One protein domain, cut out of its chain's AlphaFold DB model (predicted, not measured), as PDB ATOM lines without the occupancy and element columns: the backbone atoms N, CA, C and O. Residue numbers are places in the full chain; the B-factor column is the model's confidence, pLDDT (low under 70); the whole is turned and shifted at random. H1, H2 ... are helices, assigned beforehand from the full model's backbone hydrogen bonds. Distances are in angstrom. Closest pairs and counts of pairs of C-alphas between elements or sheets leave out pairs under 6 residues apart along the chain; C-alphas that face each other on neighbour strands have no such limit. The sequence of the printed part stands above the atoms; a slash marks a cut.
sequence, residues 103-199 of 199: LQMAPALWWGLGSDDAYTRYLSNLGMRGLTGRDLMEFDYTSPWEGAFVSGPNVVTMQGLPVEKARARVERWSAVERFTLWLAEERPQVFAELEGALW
ATOM      1  N   LEU A 103      25.249  10.664  37.933       97.31
ATOM      2  CA  LEU A 103      24.769  10.278  39.262       97.31
ATOM      3  C   LEU A 103      24.378   8.794  39.343       97.31
ATOM      4  O   LEU A 103      24.661   8.164  40.357       97.31
ATOM      5  N   GLN A 104      23.864   8.203  38.255       96.31
ATOM      6  CA  GLN A 104      23.544   6.769  38.194       96.31
ATOM      7  C   GLN A 104      24.747   5.838  38.441       96.31
ATOM      8  O   GLN A 104      24.572   4.634  38.629       96.31
ATOM      9  N   MET A 105      25.982   6.352  38.399       97.50
ATOM     10  CA  MET A 105      27.181   5.579  38.732       97.50
ATOM     11  C   MET A 105      27.437   5.503  40.237       97.50
ATOM     12  O   MET A 105      28.234   4.661  40.656       97.50
ATOM     13  N   ALA A 106      26.775   6.331  41.052       97.62
ATOM     14  CA  ALA A 106      26.976   6.361  42.497       97.62
ATOM     15  C   ALA A 106      26.843   4.969  43.135       97.62
ATOM     16  O   ALA A 106      27.770   4.600  43.856       97.62
ATOM     17  N   PRO A 107      25.816   4.146  42.821       97.31
ATOM     18  CA  PRO A 107      25.737   2.764  43.292       97.31
ATOM     19  C   PRO A 107      27.010   1.966  42.987       97.31
ATOM     20  O   PRO A 107      27.741   1.564  43.886       97.31
ATOM     21  N   ALA A 108      27.364   1.801  41.715       96.50
ATOM     22  CA  ALA A 108      28.517   0.985  41.340       96.50
ATOM     23  C   ALA A 108      29.825   1.449  42.006       96.50
ATOM     24  O   ALA A 108      30.599   0.629  42.505       96.50
ATOM     25  N   LEU A 109      30.042   2.764  42.059       97.94
ATOM     26  CA  LEU A 109      31.205   3.357  42.707       97.94
ATOM     27  C   LEU A 109      31.180   3.121  44.223       97.94
ATOM     28  O   LEU A 109      32.205   2.776  44.801       97.94
ATOM     29  N   TRP A 110      30.022   3.229  44.874       97.62
ATOM     30  CA  TRP A 110      29.890   3.043  46.319       97.62
ATOM     31  C   TRP A 110      30.205   1.607  46.729       97.62
ATOM     32  O   TRP A 110      30.998   1.385  47.641       97.62
ATOM     33  N   TRP A 111      29.675   0.620  46.001       95.81
ATOM     34  CA  TRP A 111      30.032  -0.783  46.228       95.81
ATOM     35  C   TRP A 111      31.530  -1.016  46.021       95.81
ATOM     36  O   TRP A 111      32.173  -1.734  46.793       95.81
ATOM     37  N   GLY A 112      32.105  -0.386  44.997       95.81
ATOM     38  CA  GLY A 112      33.522  -0.500  44.700       95.81
ATOM     39  C   GLY A 112      34.430   0.107  45.775       95.81
ATOM     40  O   GLY A 112      35.520  -0.422  45.990       95.81
ATOM     41  N   LEU A 113      33.978   1.119  46.532       95.69
ATOM     42  CA  LEU A 113      34.702   1.641  47.700       95.69
ATOM     43  C   LEU A 113      34.970   0.560  48.757       95.69
ATOM     44  O   LEU A 113      36.032   0.556  49.375       95.69
ATOM     45  N   GLY A 114      34.032  -0.372  48.943       91.81
ATOM     46  CA  GLY A 114      34.142  -1.482  49.890       91.81
ATOM     47  C   GLY A 114      34.880  -2.717  49.356       91.81
ATOM     48  O   GLY A 114      35.112  -3.654  50.129       91.81
ATOM     49  N   SER A 115      35.253  -2.735  48.068       91.44
ATOM     50  CA  SER A 115      35.808  -3.910  47.376       91.44
ATOM     51  C   SER A 115      37.096  -4.432  48.017       91.44
ATOM     52  O   SER A 115      37.890  -3.677  48.569       91.44
ATOM     53  N   ASP A 116      37.354  -5.735  47.919       87.25
ATOM     54  CA  ASP A 116      38.644  -6.313  48.308       87.25
ATOM     55  C   ASP A 116      39.726  -6.159  47.223       87.25
ATOM     56  O   ASP A 116      40.915  -6.191  47.557       87.25
ATOM     57  N   ASP A 117      39.351  -5.884  45.970       88.19
ATOM     58  CA  ASP A 117      40.297  -5.528  44.908       88.19
ATOM     59  C   ASP A 117      40.727  -4.056  45.038       88.19
ATOM     60  O   ASP A 117      39.914  -3.127  45.007       88.19
ATOM     61  N   ALA A 118      42.034  -3.838  45.189       88.69
ATOM     62  CA  ALA A 118      42.601  -2.510  45.400       88.69
ATOM     63  C   ALA A 118      42.452  -1.570  44.196       88.69
ATOM     64  O   ALA A 118      42.306  -0.364  44.388       88.69
ATOM     65  N   TYR A 119      42.458  -2.096  42.968       89.56
ATOM     66  CA  TYR A 119      42.242  -1.288  41.769       89.56
ATOM     67  C   TYR A 119      40.783  -0.852  41.668       89.56
ATOM     68  O   TYR A 119      40.526   0.323  41.415       89.56
ATOM     69  N   THR A 120      39.835  -1.756  41.922       92.94
ATOM     70  CA  THR A 120      38.406  -1.425  41.964       92.94
ATOM     71  C   THR A 120      38.135  -0.357  43.026       92.94
ATOM     72  O   THR A 120      37.480   0.644  42.726       92.94
ATOM     73  N   ARG A 121      38.722  -0.482  44.228       94.00
ATOM     74  CA  ARG A 121      38.644   0.570  45.260       94.00
ATOM     75  C   ARG A 121      39.240   1.895  44.810       94.00
ATOM     76  O   ARG A 121      38.637   2.940  45.041       94.00
ATOM     77  N   TYR A 122      40.424   1.873  44.204       94.44
ATOM     78  CA  TYR A 122      41.097   3.079  43.726       94.44
ATOM     79  C   TYR A 122      40.258   3.817  42.675       94.44
ATOM     80  O   TYR A 122      39.999   5.009  42.825       94.44
ATOM     81  N   LEU A 123      39.767   3.103  41.658       96.81
ATOM     82  CA  LEU A 123      38.906   3.671  40.618       96.81
ATOM     83  C   LEU A 123      37.601   4.217  41.201       96.81
ATOM     84  O   LEU A 123      37.157   5.294  40.816       96.81
ATOM     85  N   SER A 124      37.028   3.517  42.175       97.56
ATOM     86  CA  SER A 124      35.807   3.952  42.851       97.56
ATOM     87  C   SER A 124      36.009   5.226  43.665       97.56
ATOM     88  O   SER A 124      35.162   6.113  43.624       97.56
ATOM     89  N   ASN A 125      37.154   5.360  44.343       97.25
ATOM     90  CA  ASN A 125      37.524   6.596  45.035       97.25
ATOM     91  C   ASN A 125      37.668   7.766  44.059       97.25
ATOM     92  O   ASN A 125      37.121   8.834  44.316       97.25
ATOM     93  N   LEU A 126      38.344   7.567  42.921       97.38
ATOM     94  CA  LEU A 126      38.452   8.604  41.890       97.38
ATOM     95  C   LEU A 126      37.085   8.996  41.321       97.38
ATOM     96  O   LEU A 126      36.788  10.180  41.210       97.38
ATOM     97  N   GLY A 127      36.243   8.012  40.999       97.88
ATOM     98  CA  GLY A 127      34.907   8.263  40.462       97.88
ATOM     99  C   GLY A 127      34.022   9.003  41.462       97.88
ATOM    100  O   GLY A 127      33.377   9.981  41.096       97.88
ATOM    101  N   MET A 128      34.044   8.600  42.738       97.94
ATOM    102  CA  MET A 128      33.336   9.309  43.807       97.94
ATOM    103  C   MET A 128      33.859  10.726  43.999       97.94
ATOM    104  O   MET A 128      33.060  11.645  44.172       97.94
ATOM    105  N   ARG A 129      35.171  10.937  43.892       97.56
ATOM    106  CA  ARG A 129      35.749  12.278  43.929       97.56
ATOM    107  C   ARG A 129      35.278  13.140  42.775       97.56
ATOM    108  O   ARG A 129      34.899  14.282  43.008       97.56
ATOM    109  N   GLY A 130      35.283  12.609  41.558       96.56
ATOM    110  CA  GLY A 130      34.760  13.313  40.390       96.56
ATOM    111  C   GLY A 130      33.286  13.680  40.559       96.56
ATOM    112  O   GLY A 130      32.900  14.818  40.310       96.56
ATOM    113  N   LEU A 131      32.486  12.743  41.069       96.69
ATOM    114  CA  LEU A 131      31.042  12.905  41.216       96.69
ATOM    115  C   LEU A 131      30.641  13.837  42.373       96.69
ATOM    116  O   LEU A 131      29.658  14.569  42.281       96.69
ATOM    117  N   THR A 132      31.377  13.798  43.485       97.31
ATOM    118  CA  THR A 132      30.962  14.420  44.759       97.31
ATOM    119  C   THR A 132      31.887  15.548  45.215       97.31
ATOM    120  O   THR A 132      31.502  16.375  46.049       97.31
ATOM    121  N   GLY A 133      33.092  15.615  44.652       96.88
ATOM    122  CA  GLY A 133      34.179  16.494  45.069       96.88
ATOM    123  C   GLY A 133      35.052  15.933  46.193       96.88
ATOM    124  O   GLY A 133      36.045  16.580  46.515       96.88
ATOM    125  N   ARG A 134      34.710  14.769  46.774       96.75
ATOM    126  CA  ARG A 134      35.457  14.140  47.873       96.75
ATOM    127  C   ARG A 134      35.707  12.649  47.665       96.75
ATOM    128  O   ARG A 134      34.907  11.970  47.026       96.75
ATOM    129  N   ASP A 135      36.800  12.142  48.227       94.94
ATOM    130  CA  ASP A 135      37.107  10.704  48.293       94.94
ATOM    131  C   ASP A 135      37.170  10.193  49.741       94.94
ATOM    132  O   ASP A 135      37.060  10.971  50.689       94.94
ATOM    133  N   LEU A 136      37.332   8.877  49.938       94.38
ATOM    134  CA  LEU A 136      37.359   8.297  51.286       94.38
ATOM    135  C   LEU A 136      38.535   8.774  52.138       94.38
ATOM    136  O   LEU A 136      38.457   8.661  53.362       94.38
ATOM    137  N   MET A 137      39.620   9.276  51.541       92.44
ATOM    138  CA  MET A 137      40.787   9.696  52.320       92.44
ATOM    139  C   MET A 137      40.478  10.918  53.188       92.44
ATOM    140  O   MET A 137      41.122  11.131  54.212       92.44
ATOM    141  N   GLU A 138      39.433  11.669  52.841       95.88
ATOM    142  CA  GLU A 138      38.889  12.761  53.653       95.88
ATOM    143  C   GLU A 138      38.030  12.275  54.839       95.88
ATOM    144  O   GLU A 138      37.564  13.093  55.630       95.88
ATOM    145  N   PHE A 139      37.829  10.959  54.989       95.88
ATOM    146  CA  PHE A 139      36.977  10.327  56.007       95.88
ATOM    147  C   PHE A 139      37.749   9.303  56.858       95.88
ATOM    148  O   PHE A 139      37.229   8.238  57.206       95.88
ATOM    149  N   ASP A 140      38.990   9.639  57.218       91.06
ATOM    150  CA  ASP A 140      39.917   8.830  58.027       91.06
ATOM    151  C   ASP A 140      40.298   7.479  57.395       91.06
ATOM    152  O   ASP A 140      40.511   6.485  58.092       91.06
ATOM    153  N   TYR A 141      40.388   7.423  56.063       88.69
ATOM    154  CA  TYR A 141      40.914   6.266  55.341       88.69
ATOM    155  C   TYR A 141      42.303   6.551  54.774       88.69
ATOM    156  O   TYR A 141      42.494   7.453  53.968       88.69
ATOM    157  N   THR A 142      43.300   5.761  55.165       81.44
ATOM    158  CA  THR A 142      44.697   6.102  54.850       81.44
ATOM    159  C   THR A 142      45.075   5.830  53.392       81.44
ATOM    160  O   THR A 142      45.879   6.567  52.821       81.44
ATOM    161  N   SER A 143      44.567   4.754  52.777       82.94
ATOM    162  CA  SER A 143      44.956   4.404  51.405       82.94
ATOM    163  C   SER A 143      44.024   3.383  50.746       82.94
ATOM    164  O   SER A 143      43.847   2.295  51.296       82.94
ATOM    165  N   PRO A 144      43.548   3.629  49.507       79.31
ATOM    166  CA  PRO A 144      42.808   2.632  48.724       79.31
ATOM    167  C   PRO A 144      43.652   1.404  48.357       79.31
ATOM    168  O   PRO A 144      43.103   0.343  48.046       79.31
ATOM    169  N   TRP A 145      44.979   1.511  48.446       80.06
ATOM    170  CA  TRP A 145      45.935   0.447  48.136       80.06
ATOM    171  C   TRP A 145      46.205  -0.505  49.302       80.06
ATOM    172  O   TRP A 145      47.140  -1.303  49.232       80.06
ATOM    173  N   GLU A 146      45.421  -0.451  50.378       74.75
ATOM    174  CA  GLU A 146      45.599  -1.377  51.495       74.75
ATOM    175  C   GLU A 146      45.604  -2.848  51.028       74.75
ATOM    176  O   GLU A 146      44.765  -3.295  50.239       74.75
ATOM    177  N   GLY A 147      46.603  -3.608  51.478       59.47
ATOM    178  CA  GLY A 147      46.776  -5.011  51.092       59.47
ATOM    179  C   GLY A 147      47.179  -5.259  49.630       59.47
ATOM    180  O   GLY A 147      47.319  -6.424  49.255       59.47
ATOM    181  N   ALA A 148      47.392  -4.220  48.813       62.81
ATOM    182  CA  ALA A 148      47.928  -4.358  47.463       62.81
ATOM    183  C   ALA A 148      49.445  -4.601  47.489       62.81
ATOM    184  O   ALA A 148      50.174  -4.030  48.302       62.81
ATOM    185  N   PHE A 149      49.941  -5.416  46.556       51.81
ATOM    186  CA  PHE A 149      51.377  -5.519  46.312       51.81
ATOM    187  C   PHE A 149      51.833  -4.280  45.531       51.81
ATOM    188  O   PHE A 149      51.600  -4.183  44.327       51.81
ATOM    189  N   VAL A 150      52.461  -3.320  46.208       50.31
ATOM    190  CA  VAL A 150      53.093  -2.167  45.554       50.31
ATOM    191  C   VAL A 150      54.557  -2.523  45.299       50.31
ATOM    192  O   VAL A 150      55.330  -2.664  46.244       50.31
ATOM    193  N   SER A 151      54.959  -2.702  44.038       40.75
ATOM    194  CA  SER A 151      56.373  -2.915  43.708       40.75
ATOM    195  C   SER A 151      57.146  -1.603  43.874       40.75
ATOM    196  O   SER A 151      56.957  -0.669  43.098       40.75
ATOM    197  N   GLY A 152      58.023  -1.536  44.875       44.31
ATOM    198  CA  GLY A 152      58.912  -0.404  45.131       44.31
ATOM    199  C   GLY A 152      60.009  -0.770  46.139       44.31
ATOM    200  O   GLY A 152      59.815  -1.687  46.935       44.31
ATOM    201  N   PRO A 153      61.163  -0.074  46.135       38.41
ATOM    202  CA  PRO A 153      62.315  -0.420  46.977       38.41
ATOM    203  C   PRO A 153      62.090  -0.195  48.482       38.41
ATOM    204  O   PRO A 153      62.884  -0.673  49.281       38.41
ATOM    205  N   ASN A 154      61.018   0.508  48.871       40.62
ATOM    206  CA  ASN A 154      60.737   0.912  50.254       40.62
ATOM    207  C   ASN A 154      59.289   0.631  50.686       40.62
ATOM    208  O   ASN A 154      58.700   1.423  51.419       40.62
ATOM    209  N   VAL A 155      58.688  -0.471  50.238       41.12
ATOM    210  CA  VAL A 155      57.363  -0.863  50.736       41.12
ATOM    211  C   VAL A 155      57.484  -2.180  51.476       41.12
ATOM    212  O   VAL A 155      57.705  -3.236  50.889       41.12
ATOM    213  N   VAL A 156      57.357  -2.084  52.799       39.56
ATOM    214  CA  VAL A 156      57.155  -3.222  53.689       39.56
ATOM    215  C   VAL A 156      55.963  -3.999  53.153       39.56
ATOM    216  O   VAL A 156      54.846  -3.487  53.083       39.56
ATOM    217  N   THR A 157      56.208  -5.242  52.761       43.09
ATOM    218  CA  THR A 157      55.161  -6.216  52.499       43.09
ATOM    219  C   THR A 157      54.311  -6.343  53.756       43.09
ATOM    220  O   THR A 157      54.668  -7.090  54.663       43.09
ATOM    221  N   MET A 158      53.159  -5.677  53.825       48.78
ATOM    222  CA  MET A 158      52.095  -6.165  54.694       48.78
ATOM    223  C   MET A 158      51.478  -7.394  54.017       48.78
ATOM    224  O   MET A 158      50.335  -7.394  53.562       48.78
ATOM    225  N   GLN A 159      52.213  -8.509  54.045       51.75
ATOM    226  CA  GLN A 159      51.576  -9.787  54.358       51.75
ATOM    227  C   GLN A 159      51.093  -9.683  55.813       51.75
ATOM    228  O   GLN A 159      51.643 -10.311  56.710       51.75
ATOM    229  N   GLY A 160      50.130  -8.792  56.059       58.62
ATOM    230  CA  GLY A 160      49.637  -8.529  57.396       58.62
ATOM    231  C   GLY A 160      48.979  -9.788  57.936       58.62
ATOM    232  O   GLY A 160      48.342 -10.536  57.179       58.62
ATOM    233  N   LEU A 161      49.140 -10.024  59.235       69.38
ATOM    234  CA  LEU A 161      48.435 -11.090  59.937       69.38
ATOM    235  C   LEU A 161      46.929 -10.976  59.628       69.38
ATOM    236  O   LEU A 161      46.431  -9.864  59.432       69.38
ATOM    237  N   PRO A 162      46.154 -12.077  59.608       79.12
ATOM    238  CA  PRO A 162      44.714 -12.017  59.327       79.12
ATOM    239  C   PRO A 162      43.961 -10.950  60.141       79.12
ATOM    240  O   PRO A 162      43.049 -10.308  59.624       79.12
ATOM    241  N   VAL A 163      44.394 -10.705  61.383       81.88
ATOM    242  CA  VAL A 163      43.849  -9.653  62.254       81.88
ATOM    243  C   VAL A 163      44.103  -8.234  61.730       81.88
ATOM    244  O   VAL A 163      43.225  -7.386  61.838       81.88
ATOM    245  N   GLU A 164      45.259  -7.962  61.128       80.88
ATOM    246  CA  GLU A 164      45.591  -6.651  60.555       80.88
ATOM    247  C   GLU A 164      44.764  -6.397  59.296       80.88
ATOM    248  O   GLU A 164      44.200  -5.319  59.137       80.88
ATOM    249  N   LYS A 165      44.583  -7.423  58.452       79.12
ATOM    250  CA  LYS A 165      43.676  -7.344  57.295       79.12
ATOM    251  C   LYS A 165      42.227  -7.104  57.714       79.12
ATOM    252  O   LYS A 165      41.524  -6.338  57.063       79.12
ATOM    253  N   ALA A 166      41.775  -7.756  58.785       84.88
ATOM    254  CA  ALA A 166      40.439  -7.533  59.325       84.88
ATOM    255  C   ALA A 166      40.278  -6.097  59.849       84.88
ATOM    256  O   ALA A 166      39.280  -5.455  59.538       84.88
ATOM    257  N   ARG A 167      41.273  -5.569  60.576       86.62
ATOM    258  CA  ARG A 167      41.271  -4.176  61.054       86.62
ATOM    259  C   ARG A 167      41.232  -3.170  59.906       86.62
ATOM    260  O   ARG A 167      40.378  -2.298  59.927       86.62
ATOM    261  N   ALA A 168      42.055  -3.361  58.879       85.38
ATOM    262  CA  ALA A 168      42.064  -2.515  57.686       85.38
ATOM    263  C   ALA A 168      40.678  -2.464  57.006       85.38
ATOM    264  O   ALA A 168      40.150  -1.398  56.700       85.38
ATOM    265  N   ARG A 169      39.996  -3.615  56.889       89.25
ATOM    266  CA  ARG A 169      38.611  -3.663  56.386       89.25
ATOM    267  C   ARG A 169      37.628  -2.911  57.282       89.25
ATOM    268  O   ARG A 169      36.742  -2.246  56.759       89.25
ATOM    269  N   VAL A 170      37.758  -3.022  58.605       91.88
ATOM    270  CA  VAL A 170      36.916  -2.274  59.554       91.88
ATOM    271  C   VAL A 170      37.131  -0.770  59.393       91.88
ATOM    272  O   VAL A 170      36.154  -0.028  59.321       91.88
ATOM    273  N   GLU A 171      38.380  -0.321  59.278       92.06
ATOM    274  CA  GLU A 171      38.721   1.085  59.035       92.06
ATOM    275  C   GLU A 171      38.102   1.586  57.725       92.06
ATOM    276  O   GLU A 171      37.413   2.608  57.726       92.06
ATOM    277  N   ARG A 172      38.247   0.819  56.634       93.81
ATOM    278  CA  ARG A 172      37.633   1.123  55.336       93.81
ATOM    279  C   ARG A 172      36.118   1.261  55.432       93.81
ATOM    280  O   ARG A 172      35.570   2.262  54.984       93.81
ATOM    281  N   TRP A 173      35.429   0.282  56.016       95.75
ATOM    282  CA  TRP A 173      33.968   0.328  56.127       95.75
ATOM    283  C   TRP A 173      33.480   1.443  57.055       95.75
ATOM    284  O   TRP A 173      32.451   2.047  56.772       95.75
ATOM    285  N   SER A 174      34.250   1.787  58.089       96.56
ATOM    286  CA  SER A 174      33.958   2.953  58.931       96.56
ATOM    287  C   SER A 174      34.076   4.264  58.140       96.56
ATOM    288  O   SER A 174      33.281   5.182  58.332       96.56
ATOM    289  N   ALA A 175      35.046   4.367  57.226       96.88
ATOM    290  CA  ALA A 175      35.165   5.519  56.333       96.88
ATOM    291  C   ALA A 175      34.030   5.566  55.301       96.88
ATOM    292  O   ALA A 175      33.481   6.637  55.055       96.88
ATOM    293  N   VAL A 176      33.633   4.415  54.742       97.31
ATOM    294  CA  VAL A 176      32.466   4.308  53.845       97.31
ATOM    295  C   VAL A 176      31.195   4.769  54.555       97.31
ATOM    296  O   VAL A 176      30.436   5.539  53.977       97.31
ATOM    297  N   GLU A 177      30.975   4.363  55.806       97.62
ATOM    298  CA  GLU A 177      29.844   4.828  56.616       97.62
ATOM    299  C   GLU A 177      29.857   6.356  56.763       97.62
ATOM    300  O   GLU A 177      28.883   7.012  56.398       97.62
ATOM    301  N   ARG A 178      30.976   6.941  57.213       98.25
ATOM    302  CA  ARG A 178      31.107   8.401  57.369       98.25
ATOM    303  C   ARG A 178      30.893   9.155  56.055       98.25
ATOM    304  O   ARG A 178      30.183  10.157  56.041       98.25
ATOM    305  N   PHE A 179      31.466   8.661  54.959       98.06
ATOM    306  CA  PHE A 179      31.257   9.219  53.624       98.06
ATOM    307  C   PHE A 179      29.780   9.159  53.220       98.06
ATOM    308  O   PHE A 179      29.239  10.137  52.722       98.06
ATOM    309  N   THR A 180      29.107   8.042  53.489       97.75
ATOM    310  CA  THR A 180      27.686   7.844  53.165       97.75
ATOM    311  C   THR A 180      26.780   8.779  53.964       97.75
ATOM    312  O   THR A 180      25.868   9.374  53.397       97.75
ATOM    313  N   LEU A 181      27.059   8.964  55.258       98.00
ATOM    314  CA  LEU A 181      26.351   9.937  56.097       98.00
ATOM    315  C   LEU A 181      26.545  11.365  55.576       98.00
ATOM    316  O   LEU A 181      25.580  12.115  55.458       98.00
ATOM    317  N   TRP A 182      27.774  11.717  55.191       98.38
ATOM    318  CA  TRP A 182      28.057  13.004  54.560       98.38
ATOM    319  C   TRP A 182      27.326  13.177  53.221       98.38
ATOM    320  O   TRP A 182      26.828  14.265  52.947       98.38
ATOM    321  N   LEU A 183      27.206  12.128  52.397       98.00
ATOM    322  CA  LEU A 183      26.411  12.198  51.166       98.00
ATOM    323  C   LEU A 183      24.946  12.524  51.459       98.00
ATOM    324  O   LEU A 183      24.371  13.352  50.758       98.00
ATOM    325  N   ALA A 184      24.354  11.906  52.481       97.75
ATOM    326  CA  ALA A 184      22.970  12.175  52.864       97.75
ATOM    327  C   ALA A 184      22.749  13.646  53.264       97.75
ATOM    328  O   ALA A 184      21.711  14.222  52.943       97.75
ATOM    329  N   GLU A 185      23.733  14.255  53.928       98.06
ATOM    330  CA  GLU A 185      23.673  15.644  54.394       98.06
ATOM    331  C   GLU A 185      23.987  16.661  53.281       98.06
ATOM    332  O   GLU A 185      23.231  17.605  53.060       98.06
ATOM    333  N   GLU A 186      25.082  16.460  52.545       98.06
ATOM    334  CA  GLU A 186      25.693  17.484  51.682       98.06
ATOM    335  C   GLU A 186      25.517  17.210  50.177       98.06
ATOM    336  O   GLU A 186      25.703  18.099  49.338       98.06
ATOM    337  N   ARG A 187      25.170  15.972  49.800       97.69
ATOM    338  CA  ARG A 187      24.966  15.526  48.408       97.69
ATOM    339  C   ARG A 187      23.691  14.672  48.269       97.69
ATOM    340  O   ARG A 187      23.763  13.569  47.716       97.69
ATOM    341  N   PRO A 188      22.516  15.162  48.708       97.31
ATOM    342  CA  PRO A 188      21.298  14.354  48.807       97.31
ATOM    343  C   PRO A 188      20.861  13.723  47.477       97.31
ATOM    344  O   PRO A 188      20.300  12.637  47.469       97.31
ATOM    345  N   GLN A 189      21.166  14.349  46.337       97.25
ATOM    346  CA  GLN A 189      20.904  13.784  45.012       97.25
ATOM    347  C   GLN A 189      21.754  12.543  44.700       97.25
ATOM    348  O   GLN A 189      21.263  11.615  44.072       97.25
ATOM    349  N   VAL A 190      23.012  12.507  45.149       97.12
ATOM    350  CA  VAL A 190      23.881  11.326  45.002       97.12
ATOM    351  C   VAL A 190      23.407  10.240  45.963       97.12
ATOM    352  O   VAL A 190      23.335   9.074  45.590       97.12
ATOM    353  N   PHE A 191      23.054  10.626  47.191       97.31
ATOM    354  CA  PHE A 191      22.533   9.704  48.192       97.31
ATOM    355  C   PHE A 191      21.210   9.052  47.757       97.31
ATOM    356  O   PHE A 191      21.058   7.846  47.908       97.31
ATOM    357  N   ALA A 192      20.304   9.806  47.130       96.56
ATOM    358  CA  ALA A 192      19.044   9.276  46.610       96.56
ATOM    359  C   ALA A 192      19.248   8.180  45.544       96.56
ATOM    360  O   ALA A 192      18.520   7.189  45.545       96.56
ATOM    361  N   GLU A 193      20.255   8.313  44.671       96.62
ATOM    362  CA  GLU A 193      20.624   7.252  43.716       96.62
ATOM    363  C   GLU A 193      21.122   5.987  44.431       96.62
ATOM    364  O   GLU A 193      20.837   4.874  43.991       96.62
ATOM    365  N   LEU A 194      21.848   6.140  45.547       94.00
ATOM    366  CA  LEU A 194      22.266   5.004  46.374       94.00
ATOM    367  C   LEU A 194      21.060   4.314  47.016       94.00
ATOM    368  O   LEU A 194      20.941   3.094  46.919       94.00
ATOM    369  N   GLU A 195      20.159   5.078  47.638       93.19
ATOM    370  CA  GLU A 195      18.961   4.533  48.285       93.19
ATOM    371  C   GLU A 195      18.058   3.795  47.293       93.19
ATOM    372  O   GLU A 195      17.599   2.696  47.597       93.19
ATOM    373  N   GLY A 196      17.844   4.355  46.099       90.38
ATOM    374  CA  GLY A 196      16.991   3.752  45.072       90.38
ATOM    375  C   GLY A 196      17.564   2.492  44.415       90.38
ATOM    376  O   GLY A 196      16.819   1.761  43.768       90.38
ATOM    377  N   ALA A 197      18.868   2.236  44.551       89.00
ATOM    378  CA  ALA A 197      19.530   1.056  43.991       89.00
ATOM    379  C   ALA A 197      19.778  -0.061  45.020       89.00
ATOM    380  O   ALA A 197      20.070  -1.195  44.634       89.00
ATOM    381  N   LEU A 198      19.723   0.261  46.316       75.25
ATOM    382  CA  LEU A 198      20.026  -0.660  47.416       75.25
ATOM    383  C   LEU A 198      18.784  -1.362  47.998       75.25
ATOM    384  O   LEU A 198      18.953  -2.257  48.832       75.25
ATOM    385  N   TRP A 199      17.573  -1.008  47.546       57.72
ATOM    386  CA  TRP A 199      16.278  -1.526  48.017       57.72
ATOM    387  C   TRP A 199      15.281  -1.715  46.869       57.72
ATOM    388  O   TRP A 199      14.405  -2.600  47.009       57.72
TER     389      TRP A 199
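What this domain is: This is residues 103 to 199 of the 199 residues of an uncharacterized protein of Planctomycetes bacterium (UniProt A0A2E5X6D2). One long helix, H4, runs along one side of a helical hairpin, H1 and H2, and H5 bridges H1 and H4 at one end. Short H3 packs on H4, and a long loop leads away from the body at the other end, where residues 150 to 156 stick out. The printed part has 97 residues with five named helices, H1 to H5 in order, and no named strand: all helix. It is compact, with a radius of gyration of the C-alphas of 14.1 A, yet elongated, spanning 43 by 24 by 21 A.

How they stand to each other: Start with H1, residues 103 to 113, which touches H2, residues 118 to 132, as a hairpin. Their closest C-alphas, Leu 109 and Ser 124, are 4.6 A apart; the tilt is shallow at 34 degrees, only just short of steep, opposite ways. H3, residues 136 to 139, touches residues 175 to 179 alone of H4, residues 162 to 186; the closest C-alphas, Phe 139 and Ala 175, are 5.1 A apart. H2 and H4 are only just apart, closest 8.2 A. H5, residues 188 to 198, touches H1, closest C-alphas Pro 107 and Leu 194 at 5.2 A. Every O i to N i+4 pair is within hydrogen-bond range in H2 and H4, but 5 of 7 in H1 and 6 of 7 in H5; H3 is too short for one.

Where its parts are: Find C-alpha 103 at (24.769, 10.278, 39.262), where H1 begins. H2 runs 20.6 A; H4 runs 35.9 A from C-alpha 162 at (44.714, -12.017, 59.327). H5 ends at C-alpha 198, (20.026, -0.660, 47.416).

The domain as a whole: The C-alphas farthest apart, Pro 153 and Trp 199, are 46.1 A apart. The printed part has no cut; the link from H3 to H4, 22 residues, is long. Look for pLDDT under 70 at residues 147 to 161 and 199.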